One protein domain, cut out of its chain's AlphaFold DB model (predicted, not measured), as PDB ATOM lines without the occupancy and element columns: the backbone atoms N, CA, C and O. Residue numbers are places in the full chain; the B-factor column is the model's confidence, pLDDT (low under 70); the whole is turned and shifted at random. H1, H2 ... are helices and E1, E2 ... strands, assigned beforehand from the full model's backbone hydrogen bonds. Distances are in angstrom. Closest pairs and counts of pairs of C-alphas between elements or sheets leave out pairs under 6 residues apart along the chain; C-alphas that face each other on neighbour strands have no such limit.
ATOM      1  N   THR A  32       9.061  34.888  45.704       91.62
ATOM      2  CA  THR A  32       9.633  35.307  47.001       91.62
ATOM      3  C   THR A  32      11.038  35.885  46.792       91.62
ATOM      4  O   THR A  32      11.728  35.555  45.826       91.62
ATOM      5  N   ILE A  33      11.313  36.800  47.778       93.88
ATOM      6  CA  ILE A  33      12.650  37.426  47.669       93.88
ATOM      7  C   ILE A  33      13.470  37.001  48.891       93.88
ATOM      8  O   ILE A  33      13.015  37.097  50.033       93.88
ATOM      9  N   THR A  34      14.608  36.422  48.547       93.56
ATOM     10  CA  THR A  34      15.550  36.128  49.643       93.56
ATOM     11  C   THR A  34      16.692  37.158  49.654       93.56
ATOM     12  O   THR A  34      17.326  37.422  48.631       93.56
ATOM     13  N   VAL A  35      16.776  37.729  50.883       93.06
ATOM     14  CA  VAL A  35      17.927  38.639  51.095       93.06
ATOM     15  C   VAL A  35      18.882  37.969  52.093       93.06
ATOM     16  O   VAL A  35      18.522  37.693  53.240       93.06
ATOM     17  N   GLU A  36      20.052  37.613  51.548       88.69
ATOM     18  CA  GLU A  36      20.966  36.847  52.430       88.69
ATOM     19  C   GLU A  36      21.321  37.633  53.694       88.69
ATOM     20  O   GLU A  36      21.334  37.060  54.785       88.69
ATOM     21  N   GLN A  37      21.578  38.943  53.465       87.50
ATOM     22  CA  GLN A  37      21.855  39.745  54.679       87.50
ATOM     23  C   GLN A  37      21.322  41.172  54.495       87.50
ATOM     24  O   GLN A  37      21.621  41.845  53.507       87.50
ATOM     25  N   PHE A  38      20.456  41.505  55.425       91.44
ATOM     26  CA  PHE A  38      20.012  42.919  55.469       91.44
ATOM     27  C   PHE A  38      20.604  43.612  56.699       91.44
ATOM     28  O   PHE A  38      20.112  43.456  57.818       91.44
ATOM     29  N   GLY A  39      21.740  44.339  56.373       90.31
ATOM     30  CA  GLY A  39      22.388  44.928  57.572       90.31
ATOM     31  C   GLY A  39      23.606  45.755  57.173       90.31
ATOM     32  O   GLY A  39      23.668  46.323  56.080       90.31
ATOM     33  N   TYR A  40      24.398  46.065  58.192       91.88
ATOM     34  CA  TYR A  40      25.603  46.895  57.984       91.88
ATOM     35  C   TYR A  40      26.736  46.386  58.877       91.88
ATOM     36  O   TYR A  40      26.541  45.485  59.696       91.88
ATOM     37  N   GLU A  41      28.000  46.938  58.497       90.44
ATOM     38  CA  GLU A  41      29.177  46.663  59.348       90.44
ATOM     39  C   GLU A  41      29.740  47.961  59.939       90.44
ATOM     40  O   GLU A  41      29.595  49.041  59.362       90.44
ATOM     41  N   VAL A  42      30.310  47.728  61.153       88.38
ATOM     42  CA  VAL A  42      30.977  48.899  61.775       88.38
ATOM     43  C   VAL A  42      32.481  48.597  61.855       88.38
ATOM     44  O   VAL A  42      32.905  47.597  62.439       88.38
ATOM     45  N   GLN A  43      33.247  49.432  61.185       88.56
ATOM     46  CA  GLN A  43      34.712  49.226  61.229       88.56
ATOM     47  C   GLN A  43      35.293  49.682  62.573       88.56
ATOM     48  O   GLN A  43      34.600  50.290  63.393       88.56
ATOM     49  N   GLU A  44      36.579  49.349  62.770       84.94
ATOM     50  CA  GLU A  44      37.256  49.700  64.042       84.94
ATOM     51  C   GLU A  44      37.285  51.218  64.255       84.94
ATOM     52  O   GLU A  44      37.223  51.676  65.398       84.94
ATOM     53  N   SER A  45      37.243  51.987  63.156       86.75
ATOM     54  CA  SER A  45      37.249  53.464  63.258       86.75
ATOM     55  C   SER A  45      35.873  54.004  63.658       86.75
ATOM     56  O   SER A  45      35.743  55.191  63.966       86.75
ATOM     57  N   GLY A  46      34.850  53.123  63.681       84.62
ATOM     58  CA  GLY A  46      33.486  53.610  63.988       84.62
ATOM     59  C   GLY A  46      32.690  53.944  62.724       84.62
ATOM     60  O   GLY A  46      31.540  54.376  62.829       84.62
ATOM     61  N   ARG A  47      33.367  53.759  61.576       89.25
ATOM     62  CA  ARG A  47      32.660  54.047  60.310       89.25
ATOM     63  C   ARG A  47      31.674  52.917  59.980       89.25
ATOM     64  O   ARG A  47      31.983  51.734  60.134       89.25
ATOM     65  N   ILE A  48      30.390  53.369  59.534       89.69
ATOM     66  CA  ILE A  48      29.351  52.377  59.171       89.69
ATOM     67  C   ILE A  48      29.413  52.125  57.658       89.69
ATOM     68  O   ILE A  48      29.432  53.058  56.852       89.69
ATOM     69  N   ILE A  49      29.483  50.770  57.345       90.38
ATOM     70  CA  ILE A  49      29.469  50.391  55.919       90.38
ATOM     71  C   ILE A  49      28.252  49.492  55.652       90.38
ATOM     72  O   ILE A  49      28.075  48.447  56.283       90.38
ATOM     73  N   VAL A  50      27.414  49.988  54.677       89.75
ATOM     74  CA  VAL A  50      26.256  49.146  54.298       89.75
ATOM     75  C   VAL A  50      26.692  48.191  53.176       89.75
ATOM     76  O   VAL A  50      27.156  48.616  52.116       89.75
ATOM     77  N   ALA A  51      26.589  46.868  53.544       82.38
ATOM     78  CA  ALA A  51      27.148  45.855  52.619       82.38
ATOM     79  C   ALA A  51      26.092  45.466  51.572       82.38
ATOM     80  O   ALA A  51      24.887  45.517  51.829       82.38
ATOM     81  N   ASP A  52      26.710  45.308  50.415       90.44
ATOM     82  CA  ASP A  52      25.814  44.685  49.409       90.44
ATOM     83  C   ASP A  52      25.360  43.294  49.874       90.44
ATOM     84  O   ASP A  52      26.083  42.589  50.583       90.44
ATOM     85  N   SER A  53      24.080  42.984  49.597       90.12
ATOM     86  CA  SER A  53      23.572  41.645  49.960       90.12
ATOM     87  C   SER A  53      23.088  40.908  48.702       90.12
ATOM     88  O   SER A  53      22.468  41.496  47.814       90.12
ATOM     89  N   PRO A  54      23.559  39.647  48.662       92.75
ATOM     90  CA  PRO A  54      22.942  38.873  47.575       92.75
ATOM     91  C   PRO A  54      21.416  38.761  47.751       92.75
ATOM     92  O   PRO A  54      20.923  38.497  48.851       92.75
ATOM     93  N   ILE A  55      20.787  38.995  46.600       94.00
ATOM     94  CA  ILE A  55      19.306  38.974  46.602       94.00
ATOM     95  C   ILE A  55      18.853  38.001  45.506       94.00
ATOM     96  O   ILE A  55      19.318  38.058  44.364       94.00
ATOM     97  N   VAL A  56      17.937  37.164  45.962       92.75
ATOM     98  CA  VAL A  56      17.476  36.161  44.980       92.75
ATOM     99  C   VAL A  56      15.944  36.178  44.930       92.75
ATOM    100  O   VAL A  56      15.269  36.223  45.961       92.75
ATOM    101  N   LEU A  57      15.450  36.214  43.646       92.12
ATOM    102  CA  LEU A  57      14.001  36.034  43.452       92.12
ATOM    103  C   LEU A  57      13.707  34.554  43.198       92.12
ATOM    104  O   LEU A  57      14.268  33.937  42.289       92.12
ATOM    105  N   ASN A  58      12.877  34.079  44.056       87.06
ATOM    106  CA  ASN A  58      12.406  32.693  43.856       87.06
ATOM    107  C   ASN A  58      10.984  32.664  43.275       87.06
ATOM    108  O   ASN A  58      10.082  33.355  43.754       87.06
ATOM    109  N   SER A  59      11.013  31.892  42.176       84.75
ATOM    110  CA  SER A  59       9.702  31.857  41.484       84.75
ATOM    111  C   SER A  59       9.057  30.479  41.682       84.75
ATOM    112  O   SER A  59       9.731  29.448  41.653       84.75
ATOM    113  N   ALA A  60       7.895  30.674  42.104       76.00
ATOM    114  CA  ALA A  60       7.145  29.409  42.236       76.00
ATOM    115  C   ALA A  60       6.830  28.796  40.863       76.00
ATOM    116  O   ALA A  60       6.881  29.474  39.834       76.00
ATOM    117  N   ALA A  61       6.684  27.529  40.778       70.69
ATOM    118  CA  ALA A  61       6.283  26.882  39.509       70.69
ATOM    119  C   ALA A  61       5.057  27.587  38.889       70.69
ATOM    120  O   ALA A  61       4.097  27.926  39.586       70.69
ATOM    121  N   GLY A  62       5.253  27.848  37.478       69.81
ATOM    122  CA  GLY A  62       4.011  28.357  36.811       69.81
ATOM    123  C   GLY A  62       3.997  29.917  36.875       69.81
ATOM    124  O   GLY A  62       3.087  30.537  36.321       69.81
ATOM    125  N   ALA A  63       4.992  30.408  37.673       79.00
ATOM    126  CA  ALA A  63       5.016  31.879  37.720       79.00
ATOM    127  C   ALA A  63       5.464  32.469  36.372       79.00
ATOM    128  O   ALA A  63       6.300  31.896  35.669       79.00
ATOM    129  N   TYR A  64       4.739  33.539  36.040       80.12
ATOM    130  CA  TYR A  64       5.137  34.206  34.775       80.12
ATOM    131  C   TYR A  64       6.497  34.900  34.930       80.12
ATOM    132  O   TYR A  64       6.935  35.206  36.042       80.12
ATOM    133  N   ASP A  65       7.034  35.052  33.895       84.19
ATOM    134  CA  ASP A  65       8.216  35.943  33.942       84.19
ATOM    135  C   ASP A  65       7.830  37.347  34.432       84.19
ATOM    136  O   ASP A  65       6.668  37.749  34.359       84.19
ATOM    137  N   VAL A  66       8.913  37.879  34.963       88.56
ATOM    138  CA  VAL A  66       8.618  39.206  35.557       88.56
ATOM    139  C   VAL A  66       9.353  40.282  34.750       88.56
ATOM    140  O   VAL A  66      10.517  40.118  34.374       88.56
ATOM    141  N   ALA A  67       8.628  41.313  34.418       89.56
ATOM    142  CA  ALA A  67       9.255  42.464  33.736       89.56
ATOM    143  C   ALA A  67      10.032  43.345  34.722       89.56
ATOM    144  O   ALA A  67      11.135  43.794  34.401       89.56
ATOM    145  N   THR A  68       9.389  43.523  35.886       96.38
ATOM    146  CA  THR A  68      10.109  44.302  36.914       96.38
ATOM    147  C   THR A  68       9.636  43.872  38.307       96.38
ATOM    148  O   THR A  68       8.504  43.414  38.484       96.38
ATOM    149  N   VAL A  69      10.581  44.002  39.210       97.06
ATOM    150  CA  VAL A  69      10.184  43.900  40.633       97.06
ATOM    151  C   VAL A  69      10.622  45.167  41.374       97.06
ATOM    152  O   VAL A  69      11.813  45.470  41.476       97.06
ATOM    153  N   SER A  70       9.600  45.859  41.849       97.88
ATOM    154  CA  SER A  70       9.910  47.066  42.639       97.88
ATOM    155  C   SER A  70       9.547  46.862  44.112       97.88
ATOM    156  O   SER A  70       8.855  45.907  44.469       97.88
ATOM    157  N   TYR A  71      10.108  47.787  44.909       97.88
ATOM    158  CA  TYR A  71       9.768  47.619  46.326       97.88
ATOM    159  C   TYR A  71       9.632  48.979  46.997       97.88
ATOM    160  O   TYR A  71      10.117  49.991  46.485       97.88
ATOM    161  N   THR A  72       8.831  48.947  48.045       97.62
ATOM    162  CA  THR A  72       8.833  49.990  49.083       97.62
ATOM    163  C   THR A  72       9.171  49.351  50.438       97.62
ATOM    164  O   THR A  72       8.674  48.275  50.779       97.62
ATOM    165  N   ALA A  73      10.089  50.051  51.148       96.81
ATOM    166  CA  ALA A  73      10.463  49.460  52.445       96.81
ATOM    167  C   ALA A  73      10.345  50.500  53.560       96.81
ATOM    168  O   ALA A  73      10.635  51.683  53.366       96.81
ATOM    169  N   VAL A  74       9.925  49.919  54.714       95.12
ATOM    170  CA  VAL A  74       9.810  50.792  55.902       95.12
ATOM    171  C   VAL A  74      10.555  50.111  57.060       95.12
ATOM    172  O   VAL A  74      10.525  48.888  57.211       95.12
ATOM    173  N   LEU A  75      11.261  50.942  57.824       93.38
ATOM    174  CA  LEU A  75      11.966  50.399  59.002       93.38
ATOM    175  C   LEU A  75      11.039  50.419  60.225       93.38
ATOM    176  O   LEU A  75      10.439  51.445  60.554       93.38
ATOM    177  N   LEU A  76      11.011  49.276  60.914       92.00
ATOM    178  CA  LEU A  76      10.054  49.141  62.033       92.00
ATOM    179  C   LEU A  76      10.795  48.613  63.262       92.00
ATOM    180  O   LEU A  76      11.818  47.932  63.145       92.00
ATOM    181  N   ASN A  77      10.297  49.004  64.452       88.44
ATOM    182  CA  ASN A  77      10.893  48.475  65.696       88.44
ATOM    183  C   ASN A  77      10.222  47.154  66.091       88.44
ATOM    184  O   ASN A  77       9.515  46.542  65.287       88.44
ATOM    185  N   SER A  78      10.546  46.633  67.236       87.25
ATOM    186  CA  SER A  78      10.089  45.281  67.640       87.25
ATOM    187  C   SER A  78       8.578  45.258  67.877       87.25
ATOM    188  O   SER A  78       7.982  44.179  67.928       87.25
ATOM    189  N   LYS A  79       7.985  46.420  67.953       88.19
ATOM    190  CA  LYS A  79       6.514  46.456  68.149       88.19
ATOM    191  C   LYS A  79       5.790  46.630  66.812       88.19
ATOM    192  O   LYS A  79       4.561  46.727  66.783       88.19
ATOM    193  N   GLY A  80       6.561  46.739  65.721       88.75
ATOM    194  CA  GLY A  80       5.923  46.889  64.393       88.75
ATOM    195  C   GLY A  80       5.622  48.351  64.051       88.75
ATOM    196  O   GLY A  80       4.849  48.610  63.127       88.75
ATOM    197  N   GLU A  81       6.151  49.238  64.852       88.25
ATOM    198  CA  GLU A  81       5.899  50.668  64.562       88.25
ATOM    199  C   GLU A  81       7.086  51.270  63.791       88.25
ATOM    200  O   GLU A  81       8.236  50.862  63.967       88.25
ATOM    201  N   PRO A  82       6.692  52.225  62.874       88.69
ATOM    202  CA  PRO A  82       7.810  52.869  62.154       88.69
ATOM    203  C   PRO A  82       8.776  53.568  63.120       88.69
ATOM    204  O   PRO A  82       8.359  54.157  64.120       88.69
ATOM    205  N   VAL A  83      10.040  53.387  62.733       85.75
ATOM    206  CA  VAL A  83      11.086  54.005  63.574       85.75
ATOM    207  C   VAL A  83      11.143  55.502  63.247       85.75
ATOM    208  O   VAL A  83      11.004  55.912  62.092       85.75
ATOM    209  N   GLY A  84      11.193  56.374  64.340       74.38
ATOM    210  CA  GLY A  84      11.327  57.834  64.113       74.38
ATOM    211  C   GLY A  84      12.402  58.436  65.018       74.38
ATOM    212  O   GLY A  84      13.046  57.738  65.804       74.38
ATOM    213  N   ASN A  85      12.908  59.706  64.611       63.84
ATOM    214  CA  ASN A  85      13.675  60.532  65.571       63.84
ATOM    215  C   ASN A  85      12.898  61.792  65.966       63.84
ATOM    216  O   ASN A  85      11.779  62.014  65.500       63.84
ATOM    217  N   ASP A  86      12.993  62.305  67.330       57.50
ATOM    218  CA  ASP A  86      12.548  63.530  68.028       57.50
ATOM    219  C   ASP A  86      11.541  64.320  67.188       57.50
ATOM    220  O   ASP A  86      11.727  65.511  66.930       57.50
ATOM    221  N   GLN A  87      10.572  63.575  66.285       53.34
ATOM    222  CA  GLN A  87       9.306  64.141  65.782       53.34
ATOM    223  C   GLN A  87       9.185  63.944  64.269       53.34
ATOM    224  O   GLN A  87       8.269  64.483  63.646       53.34
ATOM    225  N   SER A  88      10.148  63.096  63.679       62.34
ATOM    226  CA  SER A  88       9.891  62.781  62.257       62.34
ATOM    227  C   SER A  88      10.129  61.289  61.995       62.34
ATOM    228  O   SER A  88      10.932  60.641  62.669       62.34
ATOM    229  N   THR A  89       9.122  60.717  61.203       69.38
ATOM    230  CA  THR A  89       9.228  59.300  60.794       69.38
ATOM    231  C   THR A  89      10.255  59.156  59.655       69.38
ATOM    232  O   THR A  89      10.492  60.092  58.890       69.38
ATOM    233  N   VAL A  90      11.105  58.168  59.863       83.00
ATOM    234  CA  VAL A  90      12.022  57.800  58.758       83.00
ATOM    235  C   VAL A  90      11.193  57.435  57.517       83.00
ATOM    236  O   VAL A  90      10.235  56.660  57.589       83.00
ATOM    237  N   LEU A  91      11.530  58.140  56.405       87.44
ATOM    238  CA  LEU A  91      10.729  57.949  55.175       87.44
ATOM    239  C   LEU A  91      10.978  56.552  54.586       87.44
ATOM    240  O   LEU A  91      12.063  55.984  54.727       87.44
ATOM    241  N   PRO A  92       9.905  56.035  54.018       92.81
ATOM    242  CA  PRO A  92      10.086  54.763  53.306       92.81
ATOM    243  C   PRO A  92      11.041  54.907  52.109       92.81
ATOM    244  O   PRO A  92      11.204  55.999  51.559       92.81
ATOM    245  N   VAL A  93      11.645  53.732  51.823       94.38
ATOM    246  CA  VAL A  93      12.534  53.704  50.643       94.38
ATOM    247  C   VAL A  93      11.871  52.872  49.536       94.38
ATOM    248  O   VAL A  93      11.227  51.853  49.796       94.38
ATOM    249  N   THR A  94      12.005  53.448  48.324       96.69
ATOM    250  CA  THR A  94      11.440  52.694  47.187       96.69
ATOM    251  C   THR A  94      12.523  52.464  46.131       96.69
ATOM    252  O   THR A  94      13.516  53.191  46.070       96.69
ATOM    253  N   GLY A  95      12.316  51.411  45.426       96.00
ATOM    254  CA  GLY A  95      13.282  51.160  44.336       96.00
ATOM    255  C   GLY A  95      12.834  49.960  43.493       96.00
ATOM    256  O   GLY A  95      11.720  49.452  43.639       96.00
ATOM    257  N   THR A  96      13.717  49.732  42.426       96.62
ATOM    258  CA  THR A  96      13.493  48.537  41.581       96.62
ATOM    259  C   THR A  96      14.593  47.496  41.863       96.62
ATOM    260  O   THR A  96      15.788  47.797  41.804       96.62
ATOM    261  N   LEU A  97      14.107  46.304  42.232       95.12
ATOM    262  CA  LEU A  97      15.099  45.248  42.552       95.12
ATOM    263  C   LEU A  97      15.516  44.483  41.295       95.12
ATOM    264  O   LEU A  97      16.708  44.241  41.098       95.12
ATOM    265  N   PHE A  98      14.511  44.202  40.443       94.81
ATOM    266  CA  PHE A  98      14.821  43.461  39.201       94.81
ATOM    267  C   PHE A  98      14.150  44.164  38.019       94.81
ATOM    268  O   PHE A  98      12.989  44.576  38.093       94.81
ATOM    269  N   GLY A  99      14.974  44.377  37.019       91.12
ATOM    270  CA  GLY A  99      14.407  44.902  35.752       91.12
ATOM    271  C   GLY A  99      13.884  43.776  34.855       91.12
ATOM    272  O   GLY A  99      13.124  44.043  33.923       91.12
ATOM    273  N   LYS A 100      14.086  42.516  35.216       89.19
ATOM    274  CA  LYS A 100      13.542  41.295  34.585       89.19
ATOM    275  C   LYS A 100      13.929  40.070  35.423       89.19
ATOM    276  O   LYS A 100      14.971  40.051  36.081       89.19
ATOM    277  N   ALA A 101      13.036  39.071  35.398       88.69
ATOM    278  CA  ALA A 101      13.308  37.826  36.146       88.69
ATOM    279  C   ALA A 101      12.458  36.691  35.567       88.69
ATOM    280  O   ALA A 101      11.426  36.926  34.935       88.69
ATOM    281  N   ARG A 102      13.107  35.520  35.764       86.12
ATOM    282  CA  ARG A 102      12.374  34.360  35.195       86.12
ATOM    283  C   ARG A 102      11.390  33.784  36.216       86.12
ATOM    284  O   ARG A 102      11.631  33.810  37.425       86.12
ATOM    285  N   GLY A 103      10.184  33.300  35.630       81.19
ATOM    286  CA  GLY A 103       9.168  32.637  36.467       81.19
ATOM    287  C   GLY A 103       9.512  31.153  36.663       81.19
ATOM    288  O   GLY A 103      10.658  30.734  36.484       81.19
ATOM    289  N   GLY A 104       8.489  30.411  37.242       74.81
ATOM    290  CA  GLY A 104       8.729  29.088  37.883       74.81
ATOM    291  C   GLY A 104       8.263  27.962  36.958       74.81
ATOM    292  O   GLY A 104       8.343  26.792  37.337       74.81
ATOM    293  N   TYR A 105       8.179  28.119  35.376       62.78
ATOM    294  CA  TYR A 105       7.838  26.866  34.666       62.78
ATOM    295  C   TYR A 105       7.315  27.196  33.271       62.78
ATOM    296  O   TYR A 105       6.963  28.341  32.979       62.78
ATOM    297  N   VAL A 106       7.426  25.990  32.274       58.16
ATOM    298  CA  VAL A 106       7.033  26.160  30.860       58.16
ATOM    299  C   VAL A 106       6.249  24.909  30.438       58.16
ATOM    300  O   VAL A 106       6.333  23.857  31.077       58.16
ATOM    301  N   CYS A 107       5.460  25.211  29.518       67.88
ATOM    302  CA  CYS A 107       4.769  24.080  28.843       67.88
ATOM    303  C   CYS A 107       5.390  23.867  27.459       67.88
ATOM    304  O   CYS A 107       5.733  24.823  26.760       67.88
ATOM    305  N   ALA A 108       5.811  22.738  26.912       70.06
ATOM    306  CA  ALA A 108       6.496  22.373  25.670       70.06
ATOM    307  C   ALA A 108       5.566  22.532  24.464       70.06
ATOM    308  O   ALA A 108       5.998  23.028  23.421       70.06
ATOM    309  N   THR A 109       4.297  22.524  24.625       77.44
ATOM    310  CA  THR A 109       3.414  22.596  23.455       77.44
ATOM    311  C   THR A 109       2.110  23.317  23.797       77.44
ATOM    312  O   THR A 109       1.472  23.883  22.907       77.44
ATOM    313  N   THR A 110       1.763  23.750  24.860       71.94
ATOM    314  CA  THR A 110       0.533  24.425  25.311       71.94
ATOM    315  C   THR A 110       0.781  25.940  25.314       71.94
ATOM    316  O   THR A 110       1.873  26.410  25.642       71.94
ATOM    317  N   ALA A 111      -0.272  26.648  24.626       67.94
ATOM    318  CA  ALA A 111      -0.159  28.123  24.534       67.94
ATOM    319  C   ALA A 111       0.116  28.748  25.909       67.94
ATOM    320  O   ALA A 111      -0.375  28.276  26.937       67.94
ATOM    321  N   ALA A 112       1.102  29.751  26.241       52.91
ATOM    322  CA  ALA A 112       1.575  30.483  27.450       52.91
ATOM    323  C   ALA A 112       0.397  31.100  28.213       52.91
ATOM    324  O   ALA A 112       0.404  31.106  29.446       52.91
ATOM    325  N   SER A 113      -0.560  31.707  27.627       53.53
ATOM    326  CA  SER A 113      -1.767  32.296  28.254       53.53
ATOM    327  C   SER A 113      -2.712  31.207  28.770       53.53
ATOM    328  O   SER A 113      -3.560  31.484  29.622       53.53
ATOM    329  N   ALA A 114      -2.412  30.017  28.295       54.88
ATOM    330  CA  ALA A 114      -3.178  28.820  28.714       54.88
ATOM    331  C   ALA A 114      -2.240  27.766  29.308       54.88
ATOM    332  O   ALA A 114      -2.700  26.705  29.738       54.88
ATOM    333  N   CYS A 115      -0.788  28.333  29.122       59.62
ATOM    334  CA  CYS A 115       0.344  27.521  29.596       59.62
ATOM    335  C   CYS A 115       0.498  27.720  31.112       59.62
ATOM    336  O   CYS A 115       0.557  28.849  31.603       59.62
ATOM    337  N   SER A 116       0.274  26.519  31.456       58.44
ATOM    338  CA  SER A 116       0.232  26.380  32.928       58.44
ATOM    339  C   SER A 116       0.943  25.079  33.328       58.44
ATOM    340  O   SER A 116       1.388  24.310  32.475       58.44
ATOM    341  N   LEU A 117       1.676  25.230  34.249       51.84
ATOM    342  CA  LEU A 117       2.329  23.963  34.657       51.84
ATOM    343  C   LEU A 117       1.454  22.767  34.275       51.84
ATOM    344  O   LEU A 117       1.933  21.631  34.275       51.84
ATOM    345  N   ALA A 118      -0.067  22.496  33.837       51.03
ATOM    346  CA  ALA A 118      -1.016  21.441  33.430       51.03
ATOM    347  C   ALA A 118      -0.912  21.138  31.932       51.03
ATOM    348  O   ALA A 118      -1.478  20.148  31.462       51.03
ATOM    349  N   SER A 119      -0.088  22.095  31.432       69.44
ATOM    350  CA  SER A 119       0.185  21.818  30.012       69.44
ATOM    351  C   SER A 119       1.019  20.537  29.882       69.44
ATOM    352  O   SER A 119       1.889  20.254  30.709       69.44
ATOM    353  N   ALA A 120       0.458  19.427  29.037       77.38
ATOM    354  CA  ALA A 120       1.188  18.148  28.855       77.38
ATOM    355  C   ALA A 120       2.655  18.391  28.475       77.38
ATOM    356  O   ALA A 120       3.509  17.547  28.756       77.38
ATOM    357  N   ASP A 121       2.899  19.642  28.266       71.50
ATOM    358  CA  ASP A 121       4.307  19.949  27.906       71.50
ATOM    359  C   ASP A 121       4.915  20.958  28.884       71.50
ATOM    360  O   ASP A 121       5.911  21.612  28.566       71.50
ATOM    361  N   ALA A 122       4.319  21.111  30.068       69.25
ATOM    362  CA  ALA A 122       4.927  22.087  30.992       69.25
ATOM    363  C   ALA A 122       6.143  21.473  31.678       69.25
ATOM    364  O   ALA A 122       6.122  20.314  32.096       69.25
ATOM    365  N   VAL A 123       7.306  22.138  31.560       65.31
ATOM    366  CA  VAL A 123       8.537  21.700  32.240       65.31
ATOM    367  C   VAL A 123       8.987  22.795  33.222       65.31
ATOM    368  O   VAL A 123       8.868  23.991  32.947       65.31
ATOM    369  N   PHE A 124       9.179  22.151  34.497       61.00
ATOM    370  CA  PHE A 124       9.759  22.965  35.584       61.00
ATOM    371  C   PHE A 124      11.070  23.622  35.132       61.00
ATOM    372  O   PHE A 124      11.911  22.991  34.487       61.00
ATOM    373  N   ALA A 125      10.951  24.978  35.323       55.50
ATOM    374  CA  ALA A 125      12.232  25.694  35.111       55.50
ATOM    375  C   ALA A 125      13.136  25.495  36.331       55.50
ATOM    376  O   ALA A 125      12.683  25.516  37.477       55.50
ATOM    377  N   ASN A 126      13.355  24.088  37.061       51.00
ATOM    378  CA  ASN A 126      14.296  23.689  38.123       51.00
ATOM    379  C   ASN A 126      14.208  24.608  39.348       51.00
ATOM    380  O   ASN A 126      14.534  25.795  39.284       51.00
ATOM    381  N   THR A 127      13.376  24.247  40.346       55.50
ATOM    382  CA  THR A 127      13.007  24.583  41.734       55.50
ATOM    383  C   THR A 127      13.908  23.810  42.702       55.50
ATOM    384  O   THR A 127      13.905  24.092  43.902       55.50
ATOM    385  N   SER A 128      15.236  23.946  42.526       50.16
ATOM    386  CA  SER A 128      15.645  23.953  43.957       50.16
ATOM    387  C   SER A 128      17.147  23.687  44.064       50.16
ATOM    388  O   SER A 128      17.734  23.899  45.127       50.16
ATOM    389  N   ASP A 129      17.848  24.394  43.073       49.50
ATOM    390  CA  ASP A 129      19.261  24.746  43.350       49.50
ATOM    391  C   ASP A 129      19.858  25.469  42.138       49.50
ATOM    392  O   ASP A 129      21.010  25.904  42.185       49.50
ATOM    393  N   VAL A 130      18.944  25.620  41.004       51.41
ATOM    394  CA  VAL A 130      19.517  26.345  39.850       51.41
ATOM    395  C   VAL A 130      18.712  27.634  39.644       51.41
ATOM    396  O   VAL A 130      17.496  27.606  39.441       51.41
ATOM    397  N   GLN A 131      19.106  28.608  40.385       61.44
ATOM    398  CA  GLN A 131      18.568  29.982  40.271       61.44
ATOM    399  C   GLN A 131      19.045  30.638  38.967       61.44
ATOM    400  O   GLN A 131      20.167  30.409  38.509       61.44
ATOM    401  N   TRP A 132      17.990  31.095  38.197       72.81
ATOM    402  CA  TRP A 132      18.406  31.830  36.977       72.81
ATOM    403  C   TRP A 132      19.366  32.979  37.327       72.81
ATOM    404  O   TRP A 132      19.173  33.699  38.310       72.81
ATOM    405  N   PRO A 133      20.482  32.991  36.796       78.69
ATOM    406  CA  PRO A 133      21.382  34.119  37.090       78.69
ATOM    407  C   PRO A 133      20.628  35.458  37.106       78.69
ATOM    408  O   PRO A 133      20.990  36.349  37.879       78.69
ATOM    409  N   GLU A 134      19.500  35.524  36.303       82.62
ATOM    410  CA  GLU A 134      18.719  36.786  36.232       82.62
ATOM    411  C   GLU A 134      17.912  37.017  37.514       82.62
ATOM    412  O   GLU A 134      17.447  38.133  37.753       82.62
ATOM    413  N   ASN A 135      17.746  35.915  38.222       89.81
ATOM    414  CA  ASN A 135      16.953  36.087  39.464       89.81
ATOM    415  C   ASN A 135      17.847  36.392  40.669       89.81
ATOM    416  O   ASN A 135      17.420  36.230  41.814       89.81
ATOM    417  N   ARG A 136      19.155  36.751  40.261       92.12
ATOM    418  CA  ARG A 136      20.068  37.034  41.389       92.12
ATOM    419  C   ARG A 136      20.785  38.364  41.142       92.12
ATOM    420  O   ARG A 136      21.288  38.627  40.047       92.12
ATOM    421  N   ILE A 137      20.872  39.239  42.217       94.00
ATOM    422  CA  ILE A 137      21.609  40.519  42.153       94.00
ATOM    423  C   ILE A 137      22.270  40.745  43.519       94.00
ATOM    424  O   ILE A 137      22.032  39.999  44.472       94.00
ATOM    425  N   SER A 138      23.211  41.633  43.478       94.06
ATOM    426  CA  SER A 138      23.797  42.094  44.756       94.06
ATOM    427  C   SER A 138      23.686  43.623  44.856       94.06
ATOM    428  O   SER A 138      24.101  44.355  43.955       94.06
ATOM    429  N   ARG A 139      23.050  43.992  46.017       92.94
ATOM    430  CA  ARG A 139      22.859  45.450  46.184       92.94
ATOM    431  C   ARG A 139      22.692  45.769  47.675       92.94
ATOM    432  O   ARG A 139      22.235  44.934  48.459       92.94
ATOM    433  N   ALA A 140      23.073  46.991  47.923       91.94
ATOM    434  CA  ALA A 140      22.767  47.455  49.301       91.94
ATOM    435  C   ALA A 140      21.326  47.979  49.376       91.94
ATOM    436  O   ALA A 140      20.947  48.921  48.676       91.94
ATOM    437  N   LEU A 141      20.558  47.274  50.219       92.56
ATOM    438  CA  LEU A 141      19.128  47.673  50.257       92.56
ATOM    439  C   LEU A 141      18.866  48.588  51.450       92.56
ATOM    440  O   LEU A 141      17.901  49.356  51.433       92.56
ATOM    441  N   MET A 142      19.862  48.538  52.393       92.62
ATOM    442  CA  MET A 142      19.633  49.383  53.585       92.62
ATOM    443  C   MET A 142      20.265  50.765  53.372       92.62
ATOM    444  O   MET A 142      21.470  50.890  53.145       92.62
ATOM    445  N   PRO A 143      19.360  51.782  53.524       92.75
ATOM    446  CA  PRO A 143      19.953  53.127  53.457       92.75
ATOM    447  C   PRO A 143      20.868  53.406  54.661       92.75
ATOM    448  O   PRO A 143      20.655  52.878  55.756       92.75
ATOM    449  N   GLY A 144      21.922  54.273  54.422       90.69
ATOM    450  CA  GLY A 144      22.891  54.618  55.499       90.69
ATOM    451  C   GLY A 144      22.189  55.184  56.740       90.69
ATOM    452  O   GLY A 144      22.568  54.852  57.865       90.69
ATOM    453  N   GLU A 145      21.188  55.999  56.525       89.62
ATOM    454  CA  GLU A 145      20.494  56.618  57.676       89.62
ATOM    455  C   GLU A 145      19.817  55.559  58.561       89.62
ATOM    456  O   GLU A 145      19.721  55.749  59.776       89.62
ATOM    457  N   TRP A 146      19.272  54.485  57.905       92.06
ATOM    458  CA  TRP A 146      18.688  53.408  58.747       92.06
ATOM    459  C   TRP A 146      19.773  52.741  59.599       92.06
ATOM    460  O   TRP A 146      19.533  52.443  60.772       92.06
ATOM    461  N   ALA A 147      20.965  52.530  58.976       90.94
ATOM    462  CA  ALA A 147      22.063  51.877  59.720       90.94
ATOM    463  C   ALA A 147      22.519  52.739  60.906       90.94
ATOM    464  O   ALA A 147      22.750  52.210  61.996       90.94
ATOM    465  N   ILE A 148      22.597  54.044  60.706       87.88
ATOM    466  CA  ILE A 148      23.028  54.961  61.789       87.88
ATOM    467  C   ILE A 148      22.007  54.943  62.927       87.88
ATOM    468  O   ILE A 148      22.393  54.856  64.095       87.88
ATOM    469  N   LEU A 149      20.723  54.961  62.509       87.25
ATOM    470  CA  LEU A 149      19.687  54.960  63.570       87.25
ATOM    471  C   LEU A 149      19.715  53.645  64.354       87.25
ATOM    472  O   LEU A 149      19.593  53.664  65.581       87.25
ATOM    473  N   HIS A 150      19.801  52.570  63.571       88.31
ATOM    474  CA  HIS A 150      19.830  51.263  64.270       88.31
ATOM    475  C   HIS A 150      21.064  51.156  65.170       88.31
ATOM    476  O   HIS A 150      20.954  50.681  66.302       88.31
ATOM    477  N   GLN A 151      22.297  51.559  64.693       86.44
ATOM    478  CA  GLN A 151      23.511  51.517  65.535       86.44
ATOM    479  C   GLN A 151      23.372  52.409  66.771       86.44
ATOM    480  O   GLN A 151      23.773  52.004  67.864       86.44
ATOM    481  N   ASP A 152      22.885  53.595  66.590       82.31
ATOM    482  CA  ASP A 152      22.697  54.493  67.749       82.31
ATOM    483  C   ASP A 152      21.765  53.864  68.791       82.31
ATOM    484  O   ASP A 152      22.000  54.017  69.991       82.31
ATOM    485  N   ALA A 153      20.652  53.265  68.255       80.25
ATOM    486  CA  ALA A 153      19.712  52.614  69.202       80.25
ATOM    487  C   ALA A 153      20.396  51.452  69.929       80.25
ATOM    488  O   ALA A 153      20.087  51.191  71.095       80.25
ATOM    489  N   PHE A 154      21.276  50.793  69.217       79.38
ATOM    490  CA  PHE A 154      22.004  49.670  69.850       79.38
ATOM    491  C   PHE A 154      22.982  50.187  70.903       79.38
ATOM    492  O   PHE A 154      23.140  49.560  71.952       79.38
ATOM    493  N   GLN A 155      23.673  51.301  70.737       75.19
ATOM    494  CA  GLN A 155      24.695  51.823  71.669       75.19
ATOM    495  C   GLN A 155      24.047  52.722  72.725       75.19
ATOM    496  O   GLN A 155      24.728  53.185  73.643       75.19
ATOM    497  N   GLU A 156      22.656  52.554  72.918       63.97
ATOM    498  CA  GLU A 156      21.859  53.235  73.959       63.97
ATOM    499  C   GLU A 156      22.172  54.733  74.012       63.97
ATOM    500  O   GLU A 156      21.949  55.379  75.039       63.97
ATOM    501  N   SER A 157      22.782  55.439  72.982       54.28
ATOM    502  CA  SER A 157      23.114  56.883  73.002       54.28
ATOM    503  C   SER A 157      21.950  57.698  72.435       54.28
ATOM    504  O   SER A 157      22.008  58.930  72.426       54.28
ATOM    505  N   PHE A 158      20.726  56.996  72.185       55.78
ATOM    506  CA  PHE A 158      19.650  57.844  71.623       55.78
ATOM    507  C   PHE A 158      18.621  58.145  72.716       55.78
ATOM    508  O   PHE A 158      18.270  57.280  73.522       55.78
ATOM    509  N   SER A 159      18.546  59.444  73.296       48.81
ATOM    510  CA  SER A 159      17.593  60.078  74.235       48.81
ATOM    511  C   SER A 159      16.241  60.338  73.568       48.81
ATOM    512  O   SER A 159      15.376  60.994  74.154       48.81
ATOM    513  N   GLY A 160      15.776  59.643  72.408       53.94
ATOM    514  CA  GLY A 160      14.437  59.822  71.801       53.94
ATOM    515  C   GLY A 160      13.523  58.642  72.162       53.94
ATOM    516  O   GLY A 160      13.873  57.786  72.978       53.94
ATOM    517  N   PRO A 161      12.093  58.696  72.040       48.41
ATOM    518  CA  PRO A 161      11.115  57.702  72.511       48.41
ATOM    519  C   PRO A 161      11.463  56.287  72.030       48.41
ATOM    520  O   PRO A 161      10.785  55.329  72.409       48.41
ATOM    521  N   VAL A 162      12.733  56.096  71.244       53.09
ATOM    522  CA  VAL A 162      12.871  54.696  70.782       53.09
ATOM    523  C   VAL A 162      13.968  54.020  71.608       53.09
ATOM    524  O   VAL A 162      15.148  54.370  71.518       53.09
ATOM    525  N   SER A 163      13.909  54.163  72.997       49.50
ATOM    526  CA  SER A 163      14.789  53.406  73.918       49.50
ATOM    527  C   SER A 163      14.215  52.003  74.152       49.50
ATOM    528  O   SER A 163      13.001  51.816  74.251       49.50
ATOM    529  N   GLY A 164      14.687  51.030  73.220       55.72
ATOM    530  CA  GLY A 164      14.528  49.707  73.897       55.72
ATOM    531  C   GLY A 164      14.156  48.626  72.879       55.72
ATOM    532  O   GLY A 164      13.284  48.820  72.029       55.72
ATOM    533  N   ASP A 165      15.206  48.071  72.125       66.56
ATOM    534  CA  ASP A 165      15.317  46.665  71.680       66.56
ATOM    535  C   ASP A 165      15.717  46.614  70.195       66.56
ATOM    536  O   ASP A 165      14.942  46.177  69.343       66.56
ATOM    537  N   SER A 166      16.814  47.367  69.906       67.56
ATOM    538  CA  SER A 166      17.329  47.369  68.518       67.56
ATOM    539  C   SER A 166      17.522  45.937  68.003       67.56
ATOM    540  O   SER A 166      17.547  45.720  66.789       67.56
ATOM    541  N   ALA A 167      17.544  44.932  68.880       70.44
ATOM    542  CA  ALA A 167      17.662  43.515  68.464       70.44
ATOM    543  C   ALA A 167      16.377  43.027  67.790       70.44
ATOM    544  O   ALA A 167      16.420  42.080  67.000       70.44
ATOM    545  N   GLY A 168      15.306  43.822  67.842       81.75
ATOM    546  CA  GLY A 168      14.034  43.340  67.259       81.75
ATOM    547  C   GLY A 168      13.611  44.190  66.054       81.75
ATOM    548  O   GLY A 168      12.522  43.980  65.517       81.75
ATOM    549  N   TRP A 169      14.616  45.131  65.595       90.62
ATOM    550  CA  TRP A 169      14.188  45.975  64.459       90.62
ATOM    551  C   TRP A 169      14.227  45.148  63.168       90.62
ATOM    552  O   TRP A 169      15.004  44.198  63.042       90.62
ATOM    553  N   TYR A 170      13.282  45.514  62.251       93.50
ATOM    554  CA  TYR A 170      13.275  44.845  60.932       93.50
ATOM    555  C   TYR A 170      12.720  45.801  59.874       93.50
ATOM    556  O   TYR A 170      12.188  46.866  60.194       93.50
ATOM    557  N   ALA A 171      13.021  45.465  58.612       95.38
ATOM    558  CA  ALA A 171      12.415  46.229  57.502       95.38
ATOM    559  C   ALA A 171      11.291  45.415  56.852       95.38
ATOM    560  O   ALA A 171      11.425  44.213  56.614       95.38
ATOM    561  N   ARG A 172      10.157  46.106  56.741       97.06
ATOM    562  CA  ARG A 172       9.080  45.463  55.951       97.06
ATOM    563  C   ARG A 172       9.107  45.952  54.499       97.06
ATOM    564  O   ARG A 172       8.952  47.144  54.222       97.06
ATOM    565  N   PHE A 173       9.284  44.992  53.665       97.25
ATOM    566  CA  PHE A 173       9.272  45.318  52.221       97.25
ATOM    567  C   PHE A 173       7.908  44.975  51.609       97.25
ATOM    568  O   PHE A 173       7.310  43.942  51.916       97.25
ATOM    569  N   THR A 174       7.473  45.913  50.808       97.56
ATOM    570  CA  THR A 174       6.348  45.618  49.897       97.56
ATOM    571  C   THR A 174       6.873  45.521  48.459       97.56
ATOM    572  O   THR A 174       7.321  46.509  47.874       97.56
ATOM    573  N   PHE A 175       6.817  44.335  47.944       97.25
ATOM    574  CA  PHE A 175       7.296  44.116  46.560       97.25
ATOM    575  C   PHE A 175       6.125  44.120  45.571       97.25
ATOM    576  O   PHE A 175       5.013  43.699  45.897       97.25
ATOM    577  N   THR A 176       6.446  44.569  44.466       97.25
ATOM    578  CA  THR A 176       5.459  44.515  43.367       97.25
ATOM    579  C   THR A 176       6.158  43.963  42.116       97.25
ATOM    580  O   THR A 176       7.115  44.550  41.606       97.25
ATOM    581  N   ALA A 177       5.636  42.808  41.660       95.38
ATOM    582  CA  ALA A 177       6.141  42.254  40.379       95.38
ATOM    583  C   ALA A 177       5.171  42.557  39.230       95.38
ATOM    584  O   ALA A 177       3.976  42.258  39.302       95.38
ATOM    585  N   THR A 178       5.706  43.252  38.312       94.75
ATOM    586  CA  THR A 178       4.957  43.353  37.038       94.75
ATOM    587  C   THR A 178       5.323  42.187  36.107       94.75
ATOM    588  O   THR A 178       6.447  42.094  35.610       94.75
ATOM    589  N   GLN A 179       4.298  41.340  35.957       88.31
ATOM    590  CA  GLN A 179       4.555  40.105  35.181       88.31
ATOM    591  C   GLN A 179       4.558  40.387  33.670       88.31
ATOM    592  O   GLN A 179       4.090  41.433  33.218       88.31
ATOM    593  N   SER A 180       5.174  39.649  32.968       82.06
ATOM    594  CA  SER A 180       5.350  39.864  31.514       82.06
ATOM    595  C   SER A 180       3.992  39.905  30.810       82.06
ATOM    596  O   SER A 180       3.894  40.439  29.704       82.06
ATOM    597  N   ASN A 181       3.024  39.287  31.372       78.69
ATOM    598  CA  ASN A 181       1.689  39.361  30.736       78.69
ATOM    599  C   ASN A 181       0.931  40.623  31.157       78.69
ATOM    600  O   ASN A 181      -0.251  40.768  30.840       78.69
ATOM    601  N   GLY A 182       1.618  41.522  31.909       81.38
ATOM    602  CA  GLY A 182       1.023  42.837  32.233       81.38
ATOM    603  C   GLY A 182       0.327  42.832  33.595       81.38
ATOM    604  O   GLY A 182      -0.043  43.897  34.092       81.38
ATOM    605  N   ARG A 183       0.281  41.648  34.220       87.25
ATOM    606  CA  ARG A 183      -0.384  41.582  35.539       87.25
ATOM    607  C   ARG A 183       0.624  41.944  36.638       87.25
ATOM    608  O   ARG A 183       1.834  41.779  36.474       87.25
ATOM    609  N   GLN A 184      -0.057  42.456  37.741       93.69
ATOM    610  CA  GLN A 184       0.836  42.822  38.868       93.69
ATOM    611  C   GLN A 184       0.513  41.949  40.087       93.69
ATOM    612  O   GLN A 184      -0.647  41.628  40.354       93.69
ATOM    613  N   VAL A 185       1.658  41.621  40.704       91.81
ATOM    614  CA  VAL A 185       1.495  40.895  41.977       91.81
ATOM    615  C   VAL A 185       2.288  41.629  43.066       91.81
ATOM    616  O   VAL A 185       3.441  42.020  42.868       91.81
ATOM    617  N   THR A 186       1.591  41.815  44.236       95.62
ATOM    618  CA  THR A 186       2.254  42.541  45.339       95.62
ATOM    619  C   THR A 186       2.245  41.677  46.602       95.62
ATOM    620  O   THR A 186       1.265  40.990  46.899       95.62
ATOM    621  N   TRP A 187       3.489  41.805  47.238       94.31
ATOM    622  CA  TRP A 187       3.514  41.044  48.503       94.31
ATOM    623  C   TRP A 187       4.513  41.691  49.467       94.31
ATOM    624  O   TRP A 187       5.264  42.594  49.093       94.31
ATOM    625  N   GLN A 188       4.362  41.172  50.817       96.19
ATOM    626  CA  GLN A 188       5.248  41.775  51.838       96.19
ATOM    627  C   GLN A 188       6.139  40.703  52.469       96.19
ATOM    628  O   GLN A 188       5.753  39.538  52.579       96.19
ATOM    629  N   GLN A 189       7.458  41.212  52.782       95.69
ATOM    630  CA  GLN A 189       8.378  40.345  53.542       95.69
ATOM    631  C   GLN A 189       9.173  41.179  54.552       95.69
ATOM    632  O   GLN A 189       9.444  42.361  54.329       95.69
ATOM    633  N   ASN A 190       9.332  40.471  55.647       96.12
ATOM    634  CA  ASN A 190      10.096  41.184  56.699       96.12
ATOM    635  C   ASN A 190      11.523  40.629  56.789       96.12
ATOM    636  O   ASN A 190      11.744  39.419  56.711       96.12
ATOM    637  N   TYR A 191      12.433  41.617  56.948       95.12
ATOM    638  CA  TYR A 191      13.843  41.199  57.078       95.12
ATOM    639  C   TYR A 191      14.440  41.846  58.332       95.12
ATOM    640  O   TYR A 191      14.486  43.071  58.463       95.12
ATOM    641  N   PRO A 192      14.929  40.957  59.186       93.12
ATOM    642  CA  PRO A 192      15.549  41.518  60.399       93.12
ATOM    643  C   PRO A 192      16.851  42.273  60.073       93.12
ATOM    644  O   PRO A 192      17.591  41.894  59.162       93.12
ATOM    645  N   VAL A 193      17.003  43.349  60.804       91.44
ATOM    646  CA  VAL A 193      18.272  44.087  60.615       91.44
ATOM    647  C   VAL A 193      19.370  43.352  61.400       91.44
ATOM    648  O   VAL A 193      19.218  43.053  62.588       91.44
TER     649      VAL A 193
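This is residues 32 to 193 of the 198 residues of an uncharacterized protein of Deinococcus reticulitermitis (UniProt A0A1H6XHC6). Two sheets stand face to face as a sandwich, E6, E5, E10, E11 against E1, E4, E9, their strands crossed at 43 degrees. Beyond one end lies the little hairpin of E7 and E8; towards the other end H1 packs on the little hairpin of E2 and E3. The printed part has 162 residues, with one named helix and eleven named strands in the order E1 to E9, H1, E10, E11; its four sheets are antiparallel. The class is mostly strand, with under half of the residues in named elements. The whole is a loose rod of 64 by 31 by 21 A, with a radius of gyration of the C-alphas of 19.2 A.

E1, residues 32 to 35, is the antiparallel neighbour of E4, residues 53 to 59, with N 34 and O 56 2.7 A apart. E2, residues 40 to 42, and E3, residues 48 to 50, form a hairpin, with N 41 and O 49 2.7 A apart; E3 runs on into E4 at 26 degrees. E5, residues 66 to 76, forms a hairpin with E6, residues 93 to 98, where N 95 and O 71 are 2.8 A apart. E7, residues 105 to 107, and E8, residues 122 to 124, form a hairpin, with N 106 and O 123 2.6 A apart. E9, residues 136 to 139, is the other neighbour of E4, with N 55 and O 137 2.7 A apart. For H1, residues 144 to 154, the closest C-alphas to E3 are those of Val 50 and Gly 144, 6.5 A; every O i to N i+4 pair in H1 is within hydrogen-bond range. E10, residues 170 to 179, is the antiparallel neighbour of E5, with N 172 and O 74 2.8 A apart, and forms a hairpin with E11, residues 184 to 192, where N 173 and O 189 are 2.7 A apart. The sheet E6, E5, E10, E11 is strongly twisted.

E1 begins at C-alpha 32 (9.633, 35.307, 47.001). E4 is 19.0 A long, E5 28.3 A, E6 15.5 A, H1 15.2 A and E10 27.6 A. E11, 26.1 A long, ends at C-alpha 192 (15.549, 41.518, 60.399).

The C-alphas farthest apart are those of Thr 109 and Ser 159, 64.7 A. The printed part has no cut; the long links are E5 to E6, E7 to E8, E8 to E9 and H1 to E10. The mean pLDDT of the printed part is 81.4, and residues under 70 include 111 to 119, 122 to 131 and 156 to 166.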